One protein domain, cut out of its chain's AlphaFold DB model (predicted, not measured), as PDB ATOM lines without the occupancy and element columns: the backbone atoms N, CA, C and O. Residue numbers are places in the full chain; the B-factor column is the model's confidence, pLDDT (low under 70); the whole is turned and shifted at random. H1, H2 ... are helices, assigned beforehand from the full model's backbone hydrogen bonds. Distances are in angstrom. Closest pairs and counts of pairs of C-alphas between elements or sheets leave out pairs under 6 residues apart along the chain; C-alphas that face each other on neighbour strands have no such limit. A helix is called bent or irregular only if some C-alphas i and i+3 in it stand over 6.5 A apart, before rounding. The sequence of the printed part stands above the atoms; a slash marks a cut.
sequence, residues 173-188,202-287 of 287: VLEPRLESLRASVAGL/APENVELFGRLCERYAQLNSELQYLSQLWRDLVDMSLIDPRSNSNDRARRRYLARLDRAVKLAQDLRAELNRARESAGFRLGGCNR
ATOM      1  N   VAL A 173      36.030  11.505  12.715       62.75
ATOM      2  CA  VAL A 173      34.755  11.876  13.334       62.75
ATOM      3  C   VAL A 173      33.711  10.900  12.809       62.75
ATOM      4  O   VAL A 173      33.525  10.802  11.594       62.75
ATOM      5  N   LEU A 174      33.087  10.130  13.702       61.25
ATOM      6  CA  LEU A 174      32.081   9.154  13.308       61.25
ATOM      7  C   LEU A 174      30.885   9.881  12.690       61.25
ATOM      8  O   LEU A 174      30.516  10.987  13.078       61.25
ATOM      9  N   GLU A 175      30.273   9.255  11.694       78.50
ATOM     10  CA  GLU A 175      29.047   9.771  11.105       78.50
ATOM     11  C   GLU A 175      27.929   9.791  12.170       78.50
ATOM     12  O   GLU A 175      27.728   8.779  12.849       78.50
ATOM     13  N   PRO A 176      27.172  10.894  12.336       81.44
ATOM     14  CA  PRO A 176      26.228  11.041  13.449       81.44
ATOM     15  C   PRO A 176      25.179   9.926  13.565       81.44
ATOM     16  O   PRO A 176      24.751   9.573  14.667       81.44
ATOM     17  N   ARG A 177      24.739   9.339  12.443       82.56
ATOM     18  CA  ARG A 177      23.782   8.225  12.484       82.56
ATOM     19  C   ARG A 177      24.438   6.930  12.964       82.56
ATOM     20  O   ARG A 177      23.782   6.168  13.671       82.56
ATOM     21  N   LEU A 178      25.707   6.687  12.636       84.44
ATOM     22  CA  LEU A 178      26.475   5.575  13.193       84.44
ATOM     23  C   LEU A 178      26.711   5.740  14.701       84.44
ATOM     24  O   LEU A 178      26.581   4.765  15.442       84.44
ATOM     25  N   GLU A 179      26.983   6.957  15.178       83.75
ATOM     26  CA  GLU A 179      27.050   7.242  16.621       83.75
ATOM     27  C   GLU A 179      25.711   6.961  17.312       83.75
ATOM     28  O   GLU A 179      25.661   6.265  18.328       83.75
ATOM     29  N   SER A 180      24.608   7.430  16.720       86.12
ATOM     30  CA  SER A 180      23.255   7.169  17.221       86.12
ATOM     31  C   SER A 180      22.922   5.672  17.250       86.12
ATOM     32  O   SER A 180      22.325   5.182  18.215       86.12
ATOM     33  N   LEU A 181      23.348   4.918  16.231       87.00
ATOM     34  CA  LEU A 181      23.190   3.467  16.189       87.00
ATOM     35  C   LEU A 181      24.016   2.782  17.285       87.00
ATOM     36  O   LEU A 181      23.476   1.941  18.002       87.00
ATOM     37  N   ARG A 182      25.286   3.168  17.470       86.31
ATOM     38  CA  ARG A 182      26.140   2.655  18.555       86.31
ATOM     39  C   ARG A 182      25.512   2.890  19.925       86.31
ATOM     40  O   ARG A 182      25.411   1.951  20.710       86.31
ATOM     41  N   ALA A 183      25.030   4.104  20.185       84.31
ATOM     42  CA  ALA A 183      24.333   4.433  21.426       84.31
ATOM     43  C   ALA A 183      23.052   3.597  21.600       84.31
ATOM     44  O   ALA A 183      22.779   3.091  22.687       84.31
ATOM     45  N   SER A 184      22.293   3.391  20.520       84.50
ATOM     46  CA  SER A 184      21.077   2.567  20.543       84.50
ATOM     47  C   SER A 184      21.368   1.104  20.880       84.50
ATOM     48  O   SER A 184      20.602   0.498  21.626       84.50
ATOM     49  N   VAL A 185      22.463   0.539  20.359       85.69
ATOM     50  CA  VAL A 185      22.883  -0.845  20.641       85.69
ATOM     51  C   VAL A 185      23.461  -0.989  22.046       85.69
ATOM     52  O   VAL A 185      23.150  -1.971  22.719       85.69
ATOM     53  N   ALA A 186      24.231  -0.007  22.522       82.06
ATOM     54  CA  ALA A 186      24.695   0.035  23.909       82.06
ATOM     55  C   ALA A 186      23.511   0.040  24.892       82.06
ATOM     56  O   ALA A 186      23.476  -0.764  25.823       82.06
ATOM     57  N   GLY A 187      22.473   0.834  24.602       77.81
ATOM     58  CA  GLY A 187      21.243   0.882  25.394       77.81
ATOM     59  C   GLY A 187      20.434  -0.424  25.417       77.81
ATOM     60  O   GLY A 187      19.606  -0.600  26.304       77.81
ATOM     61  N   LEU A 188      20.673  -1.375  24.501       77.56
ATOM     62  CA  LEU A 188      20.081  -2.718  24.614       77.56
ATOM     63  C   LEU A 188      20.657  -3.488  25.816       77.56
ATOM     64  O   LEU A 188      19.961  -4.319  26.405       77.56
ATOM     65  N   ALA A 202      13.967 -21.420  30.335       69.88
ATOM     66  CA  ALA A 202      13.024 -22.512  30.153       69.88
ATOM     67  C   ALA A 202      13.327 -23.247  28.824       69.88
ATOM     68  O   ALA A 202      13.598 -22.570  27.824       69.88
ATOM     69  N   PRO A 203      13.306 -24.594  28.777       73.56
ATOM     70  CA  PRO A 203      13.695 -25.374  27.597       73.56
ATOM     71  C   PRO A 203      13.002 -24.941  26.297       73.56
ATOM     72  O   PRO A 203      13.624 -24.913  25.237       73.56
ATOM     73  N   GLU A 204      11.732 -24.545  26.381       77.75
ATOM     74  CA  GLU A 204      10.922 -24.053  25.266       77.75
ATOM     75  C   GLU A 204      11.411 -22.718  24.678       77.75
ATOM     76  O   GLU A 204      11.116 -22.406  23.526       77.75
ATOM     77  N   ASN A 205      12.191 -21.945  25.438       78.19
ATOM     78  CA  ASN A 205      12.692 -20.628  25.049       78.19
ATOM     79  C   ASN A 205      14.162 -20.648  24.600       78.19
ATOM     80  O   ASN A 205      14.673 -19.611  24.178       78.19
ATOM     81  N   VAL A 206      14.847 -21.796  24.654       78.12
ATOM     82  CA  VAL A 206      16.274 -21.921  24.292       78.12
ATOM     83  C   VAL A 206      16.530 -21.504  22.842       78.12
ATOM     84  O   VAL A 206      17.478 -20.768  22.571       78.12
ATOM     85  N   GLU A 207      15.667 -21.915  21.908       81.19
ATOM     86  CA  GLU A 207      15.823 -21.564  20.490       81.19
ATOM     87  C   GLU A 207      15.621 -20.061  20.246       81.19
ATOM     88  O   GLU A 207      16.391 -19.428  19.520       81.19
ATOM     89  N   LEU A 208      14.610 -19.470  20.893       81.62
ATOM     90  CA  LEU A 208      14.371 -18.028  20.850       81.62
ATOM     91  C   LEU A 208      15.570 -17.268  21.428       81.62
ATOM     92  O   LEU A 208      16.011 -16.280  20.840       81.62
ATOM     93  N   PHE A 209      16.119 -17.751  22.546       78.38
ATOM     94  CA  PHE A 209      17.251 -17.131  23.219       78.38
ATOM     95  C   PHE A 209      18.500 -17.133  22.331       78.38
ATOM     96  O   PHE A 209      19.094 -16.078  22.100       78.38
ATOM     97  N   GLY A 210      18.846 -18.294  21.763       78.38
ATOM     98  CA  GLY A 210      19.975 -18.437  20.841       78.38
ATOM     99  C   GLY A 210      19.854 -17.509  19.633       78.38
ATOM    100  O   GLY A 210      20.786 -16.765  19.329       78.38
ATOM    101  N   ARG A 211      18.672 -17.455  19.008       84.06
ATOM    102  CA  ARG A 211      18.414 -16.598  17.840       84.06
ATOM    103  C   ARG A 211      18.578 -15.106  18.145       84.06
ATOM    104  O   ARG A 211      19.098 -14.357  17.317       84.06
ATOM    105  N   LEU A 212      18.138 -14.652  19.322       83.31
ATOM    106  CA  LEU A 212      18.292 -13.255  19.745       83.31
ATOM    107  C   LEU A 212      19.757 -12.905  20.022       83.31
ATOM    108  O   LEU A 212      20.208 -11.834  19.611       83.31
ATOM    109  N   CYS A 213      20.508 -13.811  20.652       80.44
ATOM    110  CA  CYS A 213      21.943 -13.634  20.869       80.44
ATOM    111  C   CYS A 213      22.727 -13.591  19.552       80.44
ATOM    112  O   CYS A 213      23.568 -12.712  19.379       80.44
ATOM    113  N   GLU A 214      22.414 -14.465  18.591       80.56
ATOM    114  CA  GLU A 214      23.031 -14.442  17.259       80.56
ATOM    115  C   GLU A 214      22.779 -13.114  16.536       80.56
ATOM    116  O   GLU A 214      23.709 -12.507  16.005       80.56
ATOM    117  N   ARG A 215      21.537 -12.612  16.554       82.31
ATOM    118  CA  ARG A 215      21.203 -11.314  15.941       82.31
ATOM    119  C   ARG A 215      21.895 -10.145  16.635       82.31
ATOM    120  O   ARG A 215      22.292  -9.194  15.964       82.31
ATOM    121  N   TYR A 216      22.041 -10.203  17.958       82.56
ATOM    122  CA  TYR A 216      22.779  -9.196  18.717       82.56
ATOM    123  C   TYR A 216      24.274  -9.209  18.373       82.56
ATOM    124  O   TYR A 216      24.843  -8.156  18.084       82.56
ATOM    125  N   ALA A 217      24.895 -10.389  18.319       78.25
ATOM    126  CA  ALA A 217      26.282 -10.550  17.885       78.25
ATOM    127  C   ALA A 217      26.480 -10.036  16.448       78.25
ATOM    128  O   ALA A 217      27.379  -9.237  16.194       78.25
ATOM    129  N   GLN A 218      25.575 -10.395  15.530       79.31
ATOM    130  CA  GLN A 218      25.591  -9.909  14.150       79.31
ATOM    131  C   GLN A 218      25.541  -8.375  14.075       79.31
ATOM    132  O   GLN A 218      26.270  -7.774  13.287       79.31
ATOM    133  N   LEU A 219      24.701  -7.733  14.889       83.00
ATOM    134  CA  LEU A 219      24.584  -6.276  14.927       83.00
ATOM    135  C   LEU A 219      25.851  -5.601  15.477       83.00
ATOM    136  O   LEU A 219      26.251  -4.557  14.964       83.00
ATOM    137  N   ASN A 220      26.510  -6.198  16.475       80.19
ATOM    138  CA  ASN A 220      27.795  -5.706  16.982       80.19
ATOM    139  C   ASN A 220      28.907  -5.814  15.932       80.19
ATOM    140  O   ASN A 220      29.639  -4.845  15.718       80.19
ATOM    141  N   SER A 221      28.990  -6.942  15.221       74.25
ATOM    142  CA  SER A 221      29.922  -7.089  14.097       74.25
ATOM    143  C   SER A 221      29.632  -6.071  12.986       74.25
ATOM    144  O   SER A 221      30.555  -5.451  12.460       74.25
ATOM    145  N   GLU A 222      28.356  -5.827  12.661       80.31
ATOM    146  CA  GLU A 222      27.964  -4.819  11.667       80.31
ATOM    147  C   GLU A 222      28.345  -3.395  12.107       80.31
ATOM    148  O   GLU A 222      28.778  -2.593  11.285       80.31
ATOM    149  N   LEU A 223      28.239  -3.072  13.399       78.69
ATOM    150  CA  LEU A 223      28.660  -1.779  13.950       78.69
ATOM    151  C   LEU A 223      30.169  -1.543  13.858       78.69
ATOM    152  O   LEU A 223      30.602  -0.437  13.510       78.69
ATOM    153  N   GLN A 224      30.973  -2.556  14.188       73.31
ATOM    154  CA  GLN A 224      32.428  -2.502  14.019       73.31
ATOM    155  C   GLN A 224      32.772  -2.277  12.544       73.31
ATOM    156  O   GLN A 224      33.516  -1.352  12.215       73.31
ATOM    157  N   TYR A 225      32.127  -3.035  11.658       74.25
ATOM    158  CA  TYR A 225      32.303  -2.898  10.221       74.25
ATOM    159  C   TYR A 225      31.901  -1.512   9.690       74.25
ATOM    160  O   TYR A 225      32.669  -0.893   8.961       74.25
ATOM    161  N   LEU A 226      30.732  -0.982  10.062       78.31
ATOM    162  CA  LEU A 226      30.290   0.347   9.619       78.31
ATOM    163  C   LEU A 226      31.254   1.444  10.077       78.31
ATOM    164  O   LEU A 226      31.471   2.404   9.346       78.31
ATOM    165  N   SER A 227      31.868   1.279  11.251       77.44
ATOM    166  CA  SER A 227      32.907   2.193  11.741       77.44
ATOM    167  C   SER A 227      34.153   2.149  10.859       77.44
ATOM    168  O   SER A 227      34.706   3.199  10.533       77.44
ATOM    169  N   GLN A 228      34.562   0.950  10.432       71.81
ATOM    170  CA  GLN A 228      35.684   0.770   9.515       71.81
ATOM    171  C   GLN A 228      35.368   1.333   8.124       71.81
ATOM    172  O   GLN A 228      36.133   2.136   7.603       71.81
ATOM    173  N   LEU A 229      34.207   1.000   7.556       74.31
ATOM    174  CA  LEU A 229      33.800   1.482   6.237       74.31
ATOM    175  C   LEU A 229      33.609   3.007   6.206       74.31
ATOM    176  O   LEU A 229      33.906   3.642   5.197       74.31
ATOM    177  N   TRP A 230      33.118   3.612   7.294       80.00
ATOM    178  CA  TRP A 230      33.039   5.069   7.406       80.00
ATOM    179  C   TRP A 230      34.426   5.711   7.385       80.00
ATOM    180  O   TRP A 230      34.630   6.680   6.658       80.00
ATOM    181  N   ARG A 231      35.386   5.150   8.136       73.06
ATOM    182  CA  ARG A 231      36.788   5.588   8.097       73.06
ATOM    183  C   ARG A 231      37.331   5.517   6.670       73.06
ATOM    184  O   ARG A 231      37.788   6.533   6.155       73.06
ATOM    185  N   ASP A 232      37.158   4.374   6.008       68.81
ATOM    186  CA  ASP A 232      37.595   4.172   4.622       68.81
ATOM    187  C   ASP A 232      36.953   5.200   3.664       68.81
ATOM    188  O   ASP A 232      37.594   5.695   2.739       68.81
ATOM    189  N   LEU A 233      35.683   5.558   3.888       72.44
ATOM    190  CA  LEU A 233      34.963   6.562   3.100       72.44
ATOM    191  C   LEU A 233      35.440   7.989   3.305       72.44
ATOM    192  O   LEU A 233      35.465   8.759   2.340       72.44
ATOM    193  N   VAL A 234      35.768   8.351   4.542       71.94
ATOM    194  CA  VAL A 234      36.365   9.650   4.851       71.94
ATOM    195  C   VAL A 234      37.701   9.759   4.125       71.94
ATOM    196  O   VAL A 234      37.897  10.729   3.395       71.94
ATOM    197  N   ASP A 235      38.544   8.729   4.218       65.50
ATOM    198  CA  ASP A 235      39.851   8.694   3.557       65.50
ATOM    199  C   ASP A 235      39.713   8.811   2.026       65.50
ATOM    200  O   ASP A 235      40.298   9.702   1.412       65.50
ATOM    201  N   MET A 236      38.843   8.010   1.396       64.75
ATOM    202  CA  MET A 236      38.596   8.102  -0.054       64.75
ATOM    203  C   MET A 236      38.019   9.454  -0.493       64.75
ATOM    204  O   MET A 236      38.332   9.935  -1.582       64.75
ATOM    205  N   SER A 237      37.159  10.071   0.324       65.06
ATOM    206  CA  SER A 237      36.542  11.366   0.003       65.06
ATOM    207  C   SER A 237      37.507  12.535   0.097       65.06
ATOM    208  O   SER A 237      37.270  13.551  -0.556       65.06
ATOM    209  N   LEU A 238      38.574  12.404   0.882       61.03
ATOM    210  CA  LEU A 238      39.645  13.393   0.936       61.03
ATOM    211  C   LEU A 238      40.547  13.321  -0.305       61.03
ATOM    212  O   LEU A 238      41.027  14.358  -0.753       61.03
ATOM    213  N   ILE A 239      40.717  12.125  -0.875       56.41
ATOM    214  CA  ILE A 239      41.639  11.861  -1.991       56.41
ATOM    215  C   ILE A 239      40.975  12.105  -3.344       56.41
ATOM    216  O   ILE A 239      41.476  12.879  -4.156       56.41
ATOM    217  N   ASP A 240      39.823  11.474  -3.583       58.25
ATOM    218  CA  ASP A 240      39.051  11.657  -4.811       58.25
ATOM    219  C   ASP A 240      37.543  11.736  -4.505       58.25
ATOM    220  O   ASP A 240      36.809  10.734  -4.571       58.25
ATOM    221  N   PRO A 241      37.040  12.945  -4.184       59.69
ATOM    222  CA  PRO A 241      35.638  13.160  -3.842       59.69
ATOM    223  C   PRO A 241      34.672  12.916  -5.009       59.69
ATOM    224  O   PRO A 241      33.463  12.915  -4.784       59.69
ATOM    225  N   ARG A 242      35.161  12.749  -6.249       62.28
ATOM    226  CA  ARG A 242      34.325  12.548  -7.446       62.28
ATOM    227  C   ARG A 242      34.535  11.189  -8.113       62.28
ATOM    228  O   ARG A 242      33.956  10.951  -9.175       62.28
ATOM    229  N   SER A 243      35.318  10.288  -7.516       69.44
ATOM    230  CA  SER A 243      35.473   8.951  -8.082       69.44
ATOM    231  C   SER A 243      34.157   8.170  -8.026       69.44
ATOM    232  O   SER A 243      33.465   8.100  -7.007       69.44
ATOM    233  N   ASN A 244      33.850   7.466  -9.117       67.50
ATOM    234  CA  ASN A 244      32.743   6.505  -9.159       67.50
ATOM    235  C   ASN A 244      32.889   5.396  -8.097       67.50
ATOM    236  O   ASN A 244      31.904   4.757  -7.716       67.50
ATOM    237  N   SER A 245      34.117   5.131  -7.641       64.56
ATOM    238  CA  SER A 245      34.425   4.187  -6.563       64.56
ATOM    239  C   SER A 245      33.968   4.717  -5.206       64.56
ATOM    240  O   SER A 245      33.292   3.986  -4.481       64.56
ATOM    241  N   ASN A 246      34.226   5.994  -4.909       66.50
ATOM    242  CA  ASN A 246      33.761   6.652  -3.692       66.50
ATOM    243  C   ASN A 246      32.227   6.744  -3.654       66.50
ATOM    244  O   ASN A 246      31.607   6.316  -2.684       66.50
ATOM    245  N   ASP A 247      31.580   7.152  -4.750       70.56
ATOM    246  CA  ASP A 247      30.111   7.178  -4.826       70.56
ATOM    247  C   ASP A 247      29.482   5.795  -4.607       70.56
ATOM    248  O   ASP A 247      28.442   5.653  -3.951       70.56
ATOM    249  N   ARG A 248      30.103   4.740  -5.151       73.12
ATOM    250  CA  ARG A 248      29.662   3.360  -4.909       73.12
ATOM    251  C   ARG A 248      29.886   2.951  -3.457       73.12
ATOM    252  O   ARG A 248      28.947   2.439  -2.852       73.12
ATOM    253  N   ALA A 249      31.050   3.230  -2.878       71.25
ATOM    254  CA  ALA A 249      31.331   2.946  -1.475       71.25
ATOM    255  C   ALA A 249      30.377   3.698  -0.529       71.25
ATOM    256  O   ALA A 249      29.835   3.098   0.398       71.25
ATOM    257  N   ARG A 250      30.071   4.970  -0.810       79.56
ATOM    258  CA  ARG A 250      29.144   5.795  -0.025       79.56
ATOM    259  C   ARG A 250      27.731   5.232  -0.076       79.56
ATOM    260  O   ARG A 250      27.090   5.084   0.963       79.56
ATOM    261  N   ARG A 251      27.242   4.868  -1.267       81.19
ATOM    262  CA  ARG A 251      25.937   4.200  -1.412       81.19
ATOM    263  C   ARG A 251      25.892   2.870  -0.658       81.19
ATOM    264  O   ARG A 251      24.880   2.577  -0.025       81.19
ATOM    265  N   ARG A 252      26.979   2.090  -0.687       76.62
ATOM    266  CA  ARG A 252      27.096   0.833   0.073       76.62
ATOM    267  C   ARG A 252      27.015   1.072   1.580       76.62
ATOM    268  O   ARG A 252      26.224   0.402   2.241       76.62
ATOM    269  N   TYR A 253      27.761   2.048   2.096       83.88
ATOM    270  CA  TYR A 253      27.726   2.435   3.508       83.88
ATOM    271  C   TYR A 253      26.325   2.836   3.953       83.88
ATOM    272  O   TYR A 253      25.799   2.251   4.894       83.88
ATOM    273  N   LEU A 254      25.681   3.756   3.229       84.19
ATOM    274  CA  LEU A 254      24.337   4.225   3.573       84.19
ATOM    275  C   LEU A 254      23.322   3.076   3.578       84.19
ATOM    276  O   LEU A 254      22.571   2.923   4.535       84.19
ATOM    277  N   ALA A 255      23.355   2.206   2.563       83.38
ATOM    278  CA  ALA A 255      22.447   1.065   2.493       83.38
ATOM    279  C   ALA A 255      22.663   0.056   3.636       83.38
ATOM    280  O   ALA A 255      21.705  -0.571   4.091       83.38
ATOM    281  N   ARG A 256      23.908  -0.141   4.087       85.56
ATOM    282  CA  ARG A 256      24.225  -1.019   5.227       85.56
ATOM    283  C   ARG A 256      23.833  -0.390   6.554       85.56
ATOM    284  O   ARG A 256      23.195  -1.058   7.360       85.56
ATOM    285  N   LEU A 257      24.122   0.893   6.730       86.25
ATOM    286  CA  LEU A 257      23.711   1.666   7.893       86.25
ATOM    287  C   LEU A 257      22.188   1.635   8.067       86.25
ATOM    288  O   LEU A 257      21.709   1.337   9.156       86.25
ATOM    289  N   ASP A 258      21.423   1.843   6.993       86.62
ATOM    290  CA  ASP A 258      19.957   1.762   7.029       86.62
ATOM    291  C   ASP A 258      19.470   0.366   7.455       86.62
ATOM    292  O   ASP A 258      18.549   0.240   8.267       86.62
ATOM    293  N   ARG A 259      20.114  -0.701   6.956       86.94
ATOM    294  CA  ARG A 259      19.809  -2.081   7.367       86.94
ATOM    295  C   ARG A 259      20.153  -2.340   8.829       86.94
ATOM    296  O   ARG A 259      19.361  -2.977   9.516       86.94
ATOM    297  N   ALA A 260      21.293  -1.852   9.306       85.88
ATOM    298  CA  ALA A 260      21.728  -2.018  10.687       85.88
ATOM    299  C   ALA A 260      20.821  -1.250  11.660       85.88
ATOM    300  O   ALA A 260      20.434  -1.789  12.694       85.88
ATOM    301  N   VAL A 261      20.391  -0.038  11.288       87.75
ATOM    302  CA  VAL A 261      19.384   0.736  12.031       87.75
ATOM    303  C   VAL A 261      18.076  -0.039  12.139       87.75
ATOM    304  O   VAL A 261      17.545  -0.189  13.240       87.75
ATOM    305  N   LYS A 262      17.577  -0.586  11.024       88.56
ATOM    306  CA  LYS A 262      16.360  -1.406  11.039       88.56
ATOM    307  C   LYS A 262      16.530  -2.657  11.906       88.56
ATOM    308  O   LYS A 262      15.670  -2.948  12.731       88.56
ATOM    309  N   LEU A 263      17.657  -3.358  11.776       86.75
ATOM    310  CA  LEU A 263      17.968  -4.539  12.584       86.75
ATOM    311  C   LEU A 263      17.991  -4.210  14.083       86.75
ATOM    312  O   LEU A 263      17.440  -4.975  14.869       86.75
ATOM    313  N   ALA A 264      18.574  -3.077  14.480       87.75
ATOM    314  CA  ALA A 264      18.596  -2.628  15.870       87.75
ATOM    315  C   ALA A 264      17.188  -2.339  16.414       87.75
ATOM    316  O   ALA A 264      16.874  -2.713  17.544       87.75
ATOM    317  N   GLN A 265      16.327  -1.705  15.611       89.25
ATOM    318  CA  GLN A 265      14.933  -1.430  15.975       89.25
ATOM    319  C   GLN A 265      14.121  -2.721  16.131       89.25
ATOM    320  O   GLN A 265      13.452  -2.904  17.151       89.25
ATOM    321  N   ASP A 266      14.227  -3.631  15.160       88.69
ATOM    322  CA  ASP A 266      13.547  -4.929  15.187       88.69
ATOM    323  C   ASP A 266      14.011  -5.760  16.394       88.69
ATOM    324  O   ASP A 266      13.191  -6.303  17.137       88.69
ATOM    325  N   LEU A 267      15.327  -5.798  16.641       88.12
ATOM    326  CA  LEU A 267      15.911  -6.510  17.775       88.12
ATOM    327  C   LEU A 267      15.444  -5.919  19.107       88.12
ATOM    328  O   LEU A 267      15.071  -6.671  20.000       88.12
ATOM    329  N   ARG A 268      15.378  -4.589  19.244       87.12
ATOM    330  CA  ARG A 268      14.831  -3.941  20.447       87.12
ATOM    331  C   ARG A 268      13.388  -4.366  20.718       87.12
ATOM    332  O   ARG A 268      13.046  -4.699  21.852       87.12
ATOM    333  N   ALA A 269      12.547  -4.380  19.685       86.75
ATOM    334  CA  ALA A 269      11.150  -4.787  19.809       86.75
ATOM    335  C   ALA A 269      11.001  -6.276  20.171       86.75
ATOM    336  O   ALA A 269      10.091  -6.655  20.907       86.75
ATOM    337  N   GLU A 270      11.872  -7.141  19.655       87.00
ATOM    338  CA  GLU A 270      11.894  -8.564  20.008       87.00
ATOM    339  C   GLU A 270      12.416  -8.815  21.420       87.00
ATOM    340  O   GLU A 270      11.817  -9.595  22.153       87.00
ATOM    341  N   LEU A 271      13.472  -8.113  21.830       84.44
ATOM    342  CA  LEU A 271      14.020  -8.193  23.180       84.44
ATOM    343  C   LEU A 271      13.003  -7.747  24.229       84.44
ATOM    344  O   LEU A 271      12.869  -8.409  25.251       84.44
ATOM    345  N   ASN A 272      12.249  -6.677  23.966       83.44
ATOM    346  CA  ASN A 272      11.175  -6.240  24.861       83.44
ATOM    347  C   ASN A 272      10.077  -7.304  24.986       83.44
ATOM    348  O   ASN A 272       9.701  -7.663  26.098       83.44
ATOM    349  N   ARG A 273       9.640  -7.892  23.866       83.62
ATOM    350  CA  ARG A 273       8.662  -8.991  23.884       83.62
ATOM    351  C   ARG A 273       9.180 -10.212  24.645       83.62
ATOM    352  O   ARG A 273       8.454 -10.767  25.457       83.62
ATOM    353  N   ALA A 274      10.431 -10.608  24.415       81.12
ATOM    354  CA  ALA A 274      11.049 -11.754  25.079       81.12
ATOM    355  C   ALA A 274      11.310 -11.503  26.577       81.12
ATOM    356  O   ALA A 274      11.248 -12.434  27.379       81.12
ATOM    357  N   ARG A 275      11.573 -10.252  26.977       79.25
ATOM    358  CA  ARG A 275      11.630  -9.843  28.390       79.25
ATOM    359  C   ARG A 275      10.277 -10.031  29.064       79.25
ATOM    360  O   ARG A 275      10.218 -10.634  30.129       79.25
ATOM    361  N   GLU A 276       9.211  -9.553  28.427       79.62
ATOM    362  CA  GLU A 276       7.844  -9.620  28.952       79.62
ATOM    363  C   GLU A 276       7.297 -11.054  29.012       79.62
ATOM    364  O   GLU A 276       6.622 -11.406  29.975       79.62
ATOM    365  N   SER A 277       7.590 -11.891  28.010       77.62
ATOM    366  CA  SER A 277       7.012 -13.239  27.901       77.62
ATOM    367  C   SER A 277       7.865 -14.359  28.497       77.62
ATOM    368  O   SER A 277       7.317 -15.371  28.923       77.62
ATOM    369  N   ALA A 278       9.192 -14.206  28.501       70.12
ATOM    370  CA  ALA A 278      10.136 -15.282  28.810       70.12
ATOM    371  C   ALA A 278      11.252 -14.865  29.784       70.12
ATOM    372  O   ALA A 278      12.174 -15.641  30.027       70.12
ATOM    373  N   GLY A 279      11.212 -13.640  30.327       70.19
ATOM    374  CA  GLY A 279      12.245 -13.136  31.236       70.19
ATOM    375  C   GLY A 279      13.633 -13.009  30.593       70.19
ATOM    376  O   GLY A 279      14.637 -13.006  31.306       70.19
ATOM    377  N   PHE A 280      13.708 -12.921  29.257       71.12
ATOM    378  CA  PHE A 280      14.964 -12.875  28.504       71.12
ATOM    379  C   PHE A 280      15.859 -11.703  28.944       71.12
ATOM    380  O   PHE A 280      15.398 -10.568  29.059       71.12
ATOM    381  N   ARG A 281      17.170 -11.937  29.102       71.12
ATOM    382  CA  ARG A 281      18.169 -10.882  29.354       71.12
ATOM    383  C   ARG A 281      19.400 -11.061  28.466       71.12
ATOM    384  O   ARG A 281      20.014 -12.122  28.477       71.12
ATOM    385  N   LEU A 282      19.811  -9.989  27.781       66.12
ATOM    386  CA  LEU A 282      20.990  -9.976  26.895       66.12
ATOM    387  C   LEU A 282      22.295 -10.355  27.608       66.12
ATOM    388  O   LEU A 282      23.167 -10.956  26.990       66.12
ATOM    389  N   GLY A 283      22.416 -10.079  28.913       62.59
ATOM    390  CA  GLY A 283      23.580 -10.489  29.707       62.59
ATOM    391  C   GLY A 283      23.837 -12.006  29.720       62.59
ATOM    392  O   GLY A 283      24.947 -12.427  30.032       62.59
ATOM    393  N   GLY A 284      22.847 -12.830  29.351       57.47
ATOM    394  CA  GLY A 284      23.009 -14.275  29.178       57.47
ATOM    395  C   GLY A 284      23.643 -14.700  27.849       57.47
ATOM    396  O   GLY A 284      24.014 -15.858  27.728       57.47
ATOM    397  N   CYS A 285      23.812 -13.795  26.878       64.44
ATOM    398  CA  CYS A 285      24.469 -14.100  25.600       64.44
ATOM    399  C   CYS A 285      26.001 -14.230  25.709       64.44
ATOM    400  O   CYS A 285      26.633 -14.713  24.776       64.44
ATOM    401  N   ASN A 286      26.593 -13.808  26.833       49.88
ATOM    402  CA  ASN A 286      28.033 -13.885  27.108       49.88
ATOM    403  C   ASN A 286      28.441 -15.158  27.883       49.88
ATOM    404  O   ASN A 286      29.547 -15.204  28.426       49.88
ATOM    405  N   ARG A 287      27.541 -16.141  28.017       40.78
ATOM    406  CA  ARG A 287      27.772 -17.397  28.747       40.78
ATOM    407  C   ARG A 287      27.932 -18.583  27.811       40.78
ATOM    408  O   ARG A 287      27.183 -18.643  26.815       40.78
TER     409      ARG A 287
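AT A GLANCE: This is residues 173 to 188 and 202 to 287 of the 287 residues of an uncharacterized protein of Bdellovibrionales bacterium GWB1_55_8 (UniProt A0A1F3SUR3). H2 and H3 form a long helical hairpin, a rod with the shorter H1 packed along both helices near the middle. Past H3 the backbone folds back to the small H4, beside H2. The printed part has 102 residues with four named helices, H1 to H4, and no named strand: all helix. H1, H2 and H3 make an up-and-down bundle, each running against the one before. The whole is loose, radius of gyration of the C-alphas 16.7 A, spanning 55 by 22 by 20 A.

HOW THE PARTS SIT: H2, residues 203 to 239, is the hub; it is irregular, C-alphas 204 and 207 being 7.3 A apart. It touches H3, residues 244 to 278, opposite ways at a shallow tilt of 24 degrees; the closest C-alphas, of Met 236 and Asn 246, are 6.2 A apart. H1, residues 176 to 188, touches H3 with C-alphas of Leu 181 and Val 261 closest, 6.3 A, and H2 with Arg 182 and Leu 223, 6.9 A. H4, residues 282 to 286, only just touches H2, with 3 pairs of C-alphas within 8 A, the closest Cys 213 and Cys 285 at 5.4 A. Every O i to N i+4 pair is within hydrogen-bond range in H1 and H3, 31 of 33 in H2, and 0 of 1 in H4, where 1 of 2 O i to N i+3 pairs is.

IN THESE COORDINATES: H2 spans 55.2 A from C-alpha 203 at (13.695, -25.374, 27.597); H3 spans 49.3 A, H1 18.8 A and H4 8.1 A, ending at C-alpha 286 (28.033, -13.885, 27.108).

THE WHOLE: The farthest C-alphas, of Ala 202 and Arg 242, are 55.6 A apart. Residues 189 to 201 are not printed, leaving 21.7 A between C-alphas 188 and 202; the other links are tight. Confidence is under 70 in 22 residues, among them 235 to 246 and 282 to 287.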